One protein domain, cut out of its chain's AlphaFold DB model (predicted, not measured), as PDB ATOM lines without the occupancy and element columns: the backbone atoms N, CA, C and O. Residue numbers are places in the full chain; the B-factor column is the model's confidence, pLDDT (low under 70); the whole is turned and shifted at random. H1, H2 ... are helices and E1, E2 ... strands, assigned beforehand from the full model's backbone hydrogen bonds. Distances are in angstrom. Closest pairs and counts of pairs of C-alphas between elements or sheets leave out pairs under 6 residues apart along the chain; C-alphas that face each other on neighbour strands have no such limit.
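What this domain is: This is residues 3 to 73 of the 82 residues of the protein "YcgL domain-containing protein" of uncultured Thiotrichaceae bacterium (UniProt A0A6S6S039). A strongly twisted antiparallel sheet of four strands, in the order E3, E1, E2, E4, has helix H2 packed on E2 and E4, while short H1 stands up from it, apart from H2. The printed part has 71 residues, with E1, E2, H1, E3, H2, E4 along it; the class is mixed. It is compact, radius of gyration of the C-alphas 11.3 A, spanning 32 by 23 by 18 A.

Where its parts are: E1, residues 3 to 8, begins at C-alpha 3 (150.658, 148.956, 41.628) and measures 16.2 A. E2 is residues 15 to 18, 10.0 A; H1 residues 29 to 35, 9.6 A. E3, residues 38 to 45, 20.4 A, bends by 54 degrees at residue 41. H2 is residues 57 to 67, 15.2 A; E4, residues 70 to 72, 6.5 A, ends at C-alpha 72 (156.278, 160.506, 38.640).

How they stand to each other: Within hydrogen-bond range are N 6 and O 16 of hairpin E1 and E2, 2.8 A, N 5 and O 42 of E1 and E3, 2.9 A, and N 17 and O 70 of E2 and E4, 2.8 A. E2, H1, E3 form a split strand-helix-strand unit, E1 between its strands, with a right-handed crossover. H2 and the sheet make two layers, helix over sheet; the closest C-alphas of H2 and E4, Ile 64 and Phe 70, are 5.4 A apart. In H1 and H2 every O i to N i+4 pair is within range.

The domain as a whole: The printed part has no cut; the E3 to H2 link is long. Residue 51 is under pLDDT 70.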
ATOM      1  N   VAL A   3     150.107 147.714  41.068       92.44
ATOM      2  CA  VAL A   3     150.658 148.956  41.628       92.44
ATOM      3  C   VAL A   3     149.540 149.873  42.106       92.44
ATOM      4  O   VAL A   3     148.476 149.968  41.487       92.44
ATOM      5  N   TYR A   4     149.813 150.593  43.188       94.00
ATOM      6  CA  TYR A   4     148.899 151.551  43.799       94.00
ATOM      7  C   TYR A   4     149.407 152.970  43.574       94.00
ATOM      8  O   TYR A   4     150.581 153.263  43.808       94.00
ATOM      9  N   ILE A   5     148.520 153.857  43.122       91.75
ATOM     10  CA  ILE A   5     148.881 155.206  42.699       91.75
ATOM     11  C   ILE A   5     148.291 156.215  43.665       91.75
ATOM     12  O   ILE A   5     147.073 156.298  43.854       91.75
ATOM     13  N   TYR A   6     149.164 157.048  44.212       92.44
ATOM     14  CA  TYR A   6     148.826 158.128  45.119       92.44
ATOM     15  C   TYR A   6     149.122 159.452  44.440       92.44
ATOM     16  O   TYR A   6     150.238 159.715  43.996       92.44
ATOM     17  N   ARG A   7     148.113 160.311  44.348       89.88
ATOM     18  CA  ARG A   7     148.277 161.670  43.836       89.88
ATOM     19  C   ARG A   7     148.632 162.610  44.975       89.88
ATOM     20  O   ARG A   7     148.068 162.525  46.064       89.88
ATOM     21  N   CYS A   8     149.525 163.543  44.706       87.44
ATOM     22  CA  CYS A   8     149.859 164.592  45.654       87.44
ATOM     23  C   CYS A   8     148.781 165.692  45.637       87.44
ATOM     24  O   CYS A   8     148.390 166.156  44.562       87.44
ATOM     25  N   LYS A   9     148.286 166.130  46.804       81.00
ATOM     26  CA  LYS A   9     147.350 167.273  46.880       81.00
ATOM     27  C   LYS A   9     148.059 168.615  46.718       81.00
ATOM     28  O   LYS A   9     147.503 169.531  46.115       81.00
ATOM     29  N   HIS A  10     149.277 168.729  47.245       76.00
ATOM     30  CA  HIS A  10     150.044 169.979  47.245       76.00
ATOM     31  C   HIS A  10     150.715 170.246  45.895       76.00
ATOM     32  O   HIS A  10     150.715 171.376  45.404       76.00
ATOM     33  N   ARG A  11     151.267 169.203  45.267       72.50
ATOM     34  CA  ARG A  11     151.882 169.273  43.941       72.50
ATOM     35  C   ARG A  11     150.914 168.719  42.911       72.50
ATOM     36  O   ARG A  11     150.720 167.510  42.801       72.50
ATOM     37  N   LYS A  12     150.342 169.619  42.112       72.31
ATOM     38  CA  LYS A  12     149.615 169.220  40.907       72.31
ATOM     39  C   LYS A  12     150.534 168.339  40.063       72.31
ATOM     40  O   LYS A  12     151.745 168.553  40.038       72.31
ATOM     41  N   GLU A  13     149.948 167.340  39.409       78.38
ATOM     42  CA  GLU A  13     150.641 166.532  38.401       78.38
ATOM     43  C   GLU A  13     151.732 165.575  38.914       78.38
ATOM     44  O   GLU A  13     152.425 164.967  38.098       78.38
ATOM     45  N   THR A  14     151.839 165.394  40.234       87.00
ATOM     46  CA  THR A  14     152.763 164.444  40.872       87.00
ATOM     47  C   THR A  14     152.034 163.189  41.341       87.00
ATOM     48  O   THR A  14     151.002 163.280  42.018       87.00
ATOM     49  N   PHE A  15     152.592 162.027  41.009       89.75
ATOM     50  CA  PHE A  15     152.041 160.723  41.362       89.75
ATOM     51  C   PHE A  15     153.125 159.814  41.932       89.75
ATOM     52  O   PHE A  15     154.218 159.729  41.380       89.75
ATOM     53  N   LEU A  16     152.805 159.123  43.014       90.88
ATOM     54  CA  LEU A  16     153.648 158.121  43.645       90.88
ATOM     55  C   LEU A  16     153.058 156.738  43.365       90.88
ATOM     56  O   LEU A  16     151.865 156.526  43.570       90.88
ATOM     57  N   TYR A  17     153.898 155.825  42.898       92.25
ATOM     58  CA  TYR A  17     153.561 154.441  42.603       92.25
ATOM     59  C   TYR A  17     154.274 153.551  43.613       92.25
ATOM     60  O   TYR A  17     155.492 153.660  43.778       92.25
ATOM     61  N   ILE A  18     153.518 152.671  44.258       92.88
ATOM     62  CA  ILE A  18     154.025 151.716  45.245       92.88
ATOM     63  C   ILE A  18     153.492 150.306  44.942       92.88
ATOM     64  O   ILE A  18     152.395 150.181  44.383       92.88
ATOM     65  N   PRO A  19     154.252 149.246  45.267       93.25
ATOM     66  CA  PRO A  19     153.867 147.860  45.001       93.25
ATOM     67  C   PRO A  19     152.805 147.352  45.983       93.25
ATOM     68  O   PRO A  19     152.099 146.393  45.685       93.25
ATOM     69  N   GLU A  20     152.671 148.005  47.137       91.94
ATOM     70  CA  GLU A  20     151.766 147.612  48.211       91.94
ATOM     71  C   GLU A  20     150.915 148.798  48.667       91.94
ATOM     72  O   GLU A  20     151.357 149.942  48.671       91.94
ATOM     73  N   LYS A  21     149.651 148.544  49.003       91.56
ATOM     74  CA  LYS A  21     148.699 149.600  49.342       91.56
ATOM     75  C   LYS A  21     148.971 150.148  50.742       91.56
ATOM     76  O   LYS A  21     149.139 149.372  51.672       91.56
ATOM     77  N   ASP A  22     148.942 151.473  50.884       87.81
ATOM     78  CA  ASP A  22     149.167 152.204  52.134       87.81
ATOM     79  C   ASP A  22     150.543 151.925  52.779       87.81
ATOM     80  O   ASP A  22     150.783 152.343  53.911       87.81
ATOM     81  N   ASN A  23     151.464 151.281  52.048       88.62
ATOM     82  CA  ASN A  23     152.816 151.011  52.510       88.62
ATOM     83  C   ASN A  23     153.829 151.976  51.876       88.62
ATOM     84  O   ASN A  23     154.154 151.893  50.692       88.62
ATOM     85  N   PHE A  24     154.346 152.889  52.693       88.25
ATOM     86  CA  PHE A  24     155.349 153.875  52.297       88.25
ATOM     87  C   PHE A  24     156.710 153.629  52.955       88.25
ATOM     88  O   PHE A  24     157.529 154.541  52.980       88.25
ATOM     89  N   GLU A  25     156.960 152.431  53.489       87.94
ATOM     90  CA  GLU A  25     158.208 152.089  54.190       87.94
ATOM     91  C   GLU A  25     159.454 152.288  53.318       87.94
ATOM     92  O   GLU A  25     160.480 152.761  53.798       87.94
ATOM     93  N   GLU A  26     159.354 151.982  52.023       89.06
ATOM     94  CA  GLU A  26     160.467 152.146  51.078       89.06
ATOM     95  C   GLU A  26     160.598 153.592  50.568       89.06
ATOM     96  O   GLU A  26     161.555 153.937  49.874       89.06
ATOM     97  N   VAL A  27     159.640 154.464  50.901       89.12
ATOM     98  CA  VAL A  27     159.620 155.853  50.446       89.12
ATOM     99  C   VAL A  27     160.338 156.730  51.475       89.12
ATOM    100  O   VAL A  27     159.871 156.853  52.604       89.12
ATOM    101  N   PRO A  28     161.437 157.410  51.106       89.81
ATOM    102  CA  PRO A  28     162.198 158.200  52.063       89.81
ATOM    103  C   PRO A  28     161.387 159.381  52.608       89.81
ATOM    104  O   PRO A  28     160.662 160.051  51.863       89.81
ATOM    105  N   ASP A  29     161.590 159.711  53.887       87.50
ATOM    106  CA  ASP A  29     160.871 160.781  54.591       87.50
ATOM    107  C   ASP A  29     160.967 162.136  53.887       87.50
ATOM    108  O   ASP A  29     160.003 162.894  53.862       87.50
ATOM    109  N   SER A  30     162.108 162.445  53.262       87.75
ATOM    110  CA  SER A  30     162.272 163.668  52.465       87.75
ATOM    111  C   SER A  30     161.265 163.744  51.318       87.75
ATOM    112  O   SER A  30     160.746 164.817  51.016       87.75
ATOM    113  N   LEU A  31     160.976 162.610  50.680       85.50
ATOM    114  CA  LEU A  31     160.074 162.508  49.536       85.50
ATOM    115  C   LEU A  31     158.618 162.519  50.002       85.50
ATOM    116  O   LEU A  31     157.809 163.253  49.434       85.50
ATOM    117  N   LEU A  32     158.306 161.810  51.093       86.06
ATOM    118  CA  LEU A  32     157.009 161.901  51.771       86.06
ATOM    119  C   LEU A  32     156.720 163.321  52.259       86.06
ATOM    120  O   LEU A  32     155.633 163.833  52.018       86.06
ATOM    121  N   GLY A  33     157.697 164.002  52.853       86.50
ATOM    122  CA  GLY A  33     157.585 165.400  53.263       86.50
ATOM    123  C   GLY A  33     157.377 166.342  52.076       86.50
ATOM    124  O   GLY A  33     156.598 167.290  52.168       86.50
ATOM    125  N   MET A  34     158.013 166.058  50.934       84.56
ATOM    126  CA  MET A  34     157.816 166.824  49.698       84.56
ATOM    127  C   MET A  34     156.423 166.613  49.090       84.56
ATOM    128  O   MET A  34     155.867 167.532  48.479       84.56
ATOM    129  N   LEU A  35     155.870 165.407  49.234       84.38
ATOM    130  CA  LEU A  35     154.514 165.066  48.818       84.38
ATOM    131  C   LEU A  35     153.463 165.606  49.807       84.38
ATOM    132  O   LEU A  35     152.387 166.032  49.389       84.38
ATOM    133  N   GLY A  36     153.767 165.645  51.101       84.56
ATOM    134  CA  GLY A  36     152.821 166.025  52.146       84.56
ATOM    135  C   GLY A  36     151.588 165.121  52.114       84.56
ATOM    136  O   GLY A  36     151.698 163.899  52.166       84.56
ATOM    137  N   GLU A  37     150.397 165.711  51.988       84.81
ATOM    138  CA  GLU A  37     149.167 164.937  51.811       84.81
ATOM    139  C   GLU A  37     149.100 164.252  50.437       84.81
ATOM    140  O   GLU A  37     148.766 164.860  49.408       84.81
ATOM    141  N   THR A  38     149.336 162.944  50.444       88.25
ATOM    142  CA  THR A  38     149.015 162.049  49.338       88.25
ATOM    143  C   THR A  38     147.586 161.522  49.476       88.25
ATOM    144  O   THR A  38     147.073 161.282  50.566       88.25
ATOM    145  N   ALA A  39     146.901 161.368  48.349       90.31
ATOM    146  CA  ALA A  39     145.578 160.770  48.287       90.31
ATOM    147  C   ALA A  39     145.618 159.586  47.330       90.31
ATOM    148  O   ALA A  39     146.050 159.737  46.184       90.31
ATOM    149  N   PHE A  40     145.132 158.430  47.778       92.31
ATOM    150  CA  PHE A  40     144.935 157.287  46.898       92.31
ATOM    151  C   PHE A  40     144.074 157.703  45.698       92.31
ATOM    152  O   PHE A  40     143.025 158.336  45.852       92.31
ATOM    153  N   SER A  41     144.570 157.413  44.499       90.62
ATOM    154  CA  SER A  41     143.938 157.808  43.245       90.62
ATOM    155  C   SER A  41     143.250 156.608  42.608       90.62
ATOM    156  O   SER A  41     142.041 156.648  42.395       90.62
ATOM    157  N   PHE A  42     144.013 155.564  42.291       91.06
ATOM    158  CA  PHE A  42     143.531 154.292  41.754       91.06
ATOM    159  C   PHE A  42     144.668 153.265  41.787       91.06
ATOM    160  O   PHE A  42     145.834 153.622  41.957       91.06
ATOM    161  N   ASP A  43     144.329 151.999  41.599       92.00
ATOM    162  CA  ASP A  43     145.257 150.888  41.423       92.00
ATOM    163  C   ASP A  43     145.001 150.202  40.081       92.00
ATOM    164  O   ASP A  43     143.911 150.303  39.508       92.00
ATOM    165  N   PHE A  44     146.030 149.568  39.530       91.12
ATOM    166  CA  PHE A  44     145.887 148.743  38.337       91.12
ATOM    167  C   PHE A  44     147.054 147.769  38.199       91.12
ATOM    168  O   PHE A  44     148.121 147.956  38.782       91.12
ATOM    169  N   ASP A  45     146.864 146.742  37.369       90.38
ATOM    170  CA  ASP A  45     147.975 145.882  36.970       90.38
ATOM    171  C   ASP A  45     148.805 146.551  35.868       90.38
ATOM    172  O   ASP A  45     148.326 146.810  34.752       90.38
ATOM    173  N   LEU A  46     150.037 146.901  36.224       86.50
ATOM    174  CA  LEU A  46     151.040 147.459  35.337       86.50
ATOM    175  C   LEU A  46     151.730 146.318  34.585       86.50
ATOM    176  O   LEU A  46     152.494 145.541  35.160       86.50
ATOM    177  N   ASP A  47     151.437 146.241  33.293       85.06
ATOM    178  CA  ASP A  47     152.066 145.336  32.334       85.06
ATOM    179  C   ASP A  47     153.009 146.120  31.413       85.06
ATOM    180  O   ASP A  47     152.796 147.313  31.189       85.06
ATOM    181  N   ASP A  48     154.010 145.456  30.837       77.31
ATOM    182  CA  ASP A  48     154.956 146.066  29.888       77.31
ATOM    183  C   ASP A  48     154.248 146.711  28.676       77.31
ATOM    184  O   ASP A  48     154.679 147.734  28.145       77.31
ATOM    185  N   SER A  49     153.075 146.190  28.306       77.25
ATOM    186  CA  SER A  49     152.249 146.711  27.213       77.25
ATOM    187  C   SER A  49     151.497 148.005  27.567       77.25
ATOM    188  O   SER A  49     150.919 148.652  26.685       77.25
ATOM    189  N   LYS A  50     151.444 148.402  28.847       78.12
ATOM    190  CA  LYS A  50     150.727 149.608  29.288       78.12
ATOM    191  C   LYS A  50     151.539 150.859  28.961       78.12
ATOM    192  O   LYS A  50     152.608 151.104  29.506       78.12
ATOM    193  N   LYS A  51     150.967 151.745  28.147       68.25
ATOM    194  CA  LYS A  51     151.486 153.111  28.005       68.25
ATOM    195  C   LYS A  51     150.969 153.992  29.134       68.25
ATOM    196  O   LYS A  51     149.774 154.285  29.189       68.25
ATOM    197  N   LEU A  52     151.870 154.452  29.997       79.62
ATOM    198  CA  LEU A  52     151.581 155.568  30.891       79.62
ATOM    199  C   LEU A  52     151.802 156.870  30.115       79.62
ATOM    200  O   LEU A  52     152.668 156.962  29.249       79.62
ATOM    201  N   ILE A  53     151.011 157.896  30.421       70.88
ATOM    202  CA  ILE A  53     151.052 159.179  29.696       70.88
ATOM    203  C   ILE A  53     152.392 159.907  29.923       70.88
ATOM    204  O   ILE A  53     152.777 160.763  29.131       70.88
ATOM    205  N   ARG A  54     153.098 159.587  31.014       74.94
ATOM    206  CA  ARG A  54     154.269 160.335  31.499       74.94
ATOM    207  C   ARG A  54     155.477 159.479  31.871       74.94
ATOM    208  O   ARG A  54     156.481 160.040  32.285       74.94
ATOM    209  N   ALA A  55     155.382 158.159  31.740       80.75
ATOM    210  CA  ALA A  55     156.456 157.229  32.070       80.75
ATOM    211  C   ALA A  55     156.358 155.964  31.201       80.75
ATOM    212  O   ALA A  55     155.299 155.659  30.647       80.75
ATOM    213  N   ALA A  56     157.449 155.214  31.078       85.38
ATOM    214  CA  ALA A  56     157.425 153.901  30.440       85.38
ATOM    215  C   ALA A  56     157.116 152.824  31.490       85.38
ATOM    216  O   ALA A  56     157.802 152.761  32.505       85.38
ATOM    217  N   ALA A  57     156.125 151.957  31.250       87.94
ATOM    218  CA  ALA A  57     155.818 150.841  32.153       87.94
ATOM    219  C   ALA A  57     157.046 150.004  32.564       87.94
ATOM    220  O   ALA A  57     157.212 149.822  33.770       87.94
ATOM    221  N   PRO A  58     157.941 149.566  31.652       88.62
ATOM    222  CA  PRO A  58     159.141 148.818  32.045       88.62
ATOM    223  C   PRO A  58     160.048 149.578  33.015       88.62
ATOM    224  O   PRO A  58     160.606 148.986  33.935       88.62
ATOM    225  N   GLU A  59     160.193 150.892  32.831       87.50
ATOM    226  CA  GLU A  59     161.015 151.732  33.706       87.50
ATOM    227  C   GLU A  59     160.385 151.856  35.094       87.50
ATOM    228  O   GLU A  59     161.074 151.683  36.095       87.50
ATOM    229  N   VAL A  60     159.067 152.067  35.155       89.50
ATOM    230  CA  VAL A  60     158.323 152.110  36.419       89.50
ATOM    231  C   VAL A  60     158.449 150.787  37.167       89.50
ATOM    232  O   VAL A  60     158.793 150.791  38.345       89.50
ATOM    233  N   ILE A  61     158.213 149.661  36.485       90.12
ATOM    234  CA  ILE A  61     158.313 148.323  37.082       90.12
ATOM    235  C   ILE A  61     159.713 148.117  37.656       90.12
ATOM    236  O   ILE A  61     159.851 147.781  38.830       90.12
ATOM    237  N   ARG A  62     160.747 148.381  36.853       91.25
ATOM    238  CA  ARG A  62     162.133 148.225  37.284       91.25
ATOM    239  C   ARG A  62     162.455 149.114  38.483       91.25
ATOM    240  O   ARG A  62     163.055 148.643  39.439       91.25
ATOM    241  N   ASN A  63     162.037 150.377  38.470       90.56
ATOM    242  CA  ASN A  63     162.344 151.300  39.557       90.56
ATOM    243  C   ASN A  63     161.670 150.890  40.868       90.56
ATOM    244  O   ASN A  63     162.300 150.990  41.915       90.56
ATOM    245  N   ILE A  64     160.425 150.405  40.806       91.31
ATOM    246  CA  ILE A  64     159.727 149.872  41.980       91.31
ATOM    247  C   ILE A  64     160.412 148.597  42.478       91.31
ATOM    248  O   ILE A  64     160.549 148.418  43.677       91.31
ATOM    249  N   GLN A  65     160.878 147.721  41.587       90.62
ATOM    250  CA  GLN A  65     161.597 146.508  41.989       90.62
ATOM    251  C   GLN A  65     162.975 146.794  42.604       90.62
ATOM    252  O   GLN A  65     163.399 146.053  43.484       90.62
ATOM    253  N   GLU A  66     163.678 147.834  42.144       91.44
ATOM    254  CA  GLU A  66     165.010 148.192  42.657       91.44
ATOM    255  C   GLU A  66     164.963 149.105  43.893       91.44
ATOM    256  O   GLU A  66     165.816 148.980  44.765       91.44
ATOM    257  N   ASN A  67     163.997 150.028  43.971       89.81
ATOM    258  CA  ASN A  67     163.935 151.065  45.015       89.81
ATOM    259  C   ASN A  67     162.700 150.955  45.921       89.81
ATOM    260  O   ASN A  67     162.560 151.761  46.833       89.81
ATOM    261  N   GLY A  68     161.755 150.065  45.618       90.62
ATOM    262  CA  GLY A  68     160.500 149.925  46.364       90.62
ATOM    263  C   GLY A  68     159.388 150.901  45.984       90.62
ATOM    264  O   GLY A  68     158.237 150.727  46.377       90.62
ATOM    265  N   TYR A  69     159.686 151.929  45.187       92.44
ATOM    266  CA  TYR A  69     158.704 152.917  44.738       92.44
ATOM    267  C   TYR A  69     159.098 153.558  43.402       92.44
ATOM    268  O   TYR A  69     160.238 153.471  42.942       92.44
ATOM    269  N   PHE A  70     158.150 154.249  42.772       91.31
ATOM    270  CA  PHE A  70     158.414 155.120  41.628       91.31
ATOM    271  C   PHE A  70     157.681 156.450  41.783       91.31
ATOM    272  O   PHE A  70     156.473 156.494  42.014       91.31
ATOM    273  N   LEU A  71     158.415 157.552  41.637       88.88
ATOM    274  CA  LEU A  71     157.859 158.896  41.704       88.88
ATOM    275  C   LEU A  71     157.765 159.497  40.302       88.88
ATOM    276  O   LEU A  71     158.772 159.793  39.664       88.88
ATOM    277  N   GLN A  72     156.543 159.767  39.862       86.75
ATOM    278  CA  GLN A  72     156.278 160.506  38.640       86.75
ATOM    279  C   GLN A  72     156.096 161.989  38.960       86.75
ATOM    280  O   GLN A  72     155.057 162.413  39.475       86.75
ATOM    281  N   LEU A  73     157.097 162.785  38.609       82.81
ATOM    282  CA  LEU A  73     157.035 164.241  38.656       82.81
ATOM    283  C   LEU A  73     156.484 164.792  37.327       82.81
ATOM    284  O   LEU A  73     156.599 164.130  36.289       82.81
TER     285      LEU A  73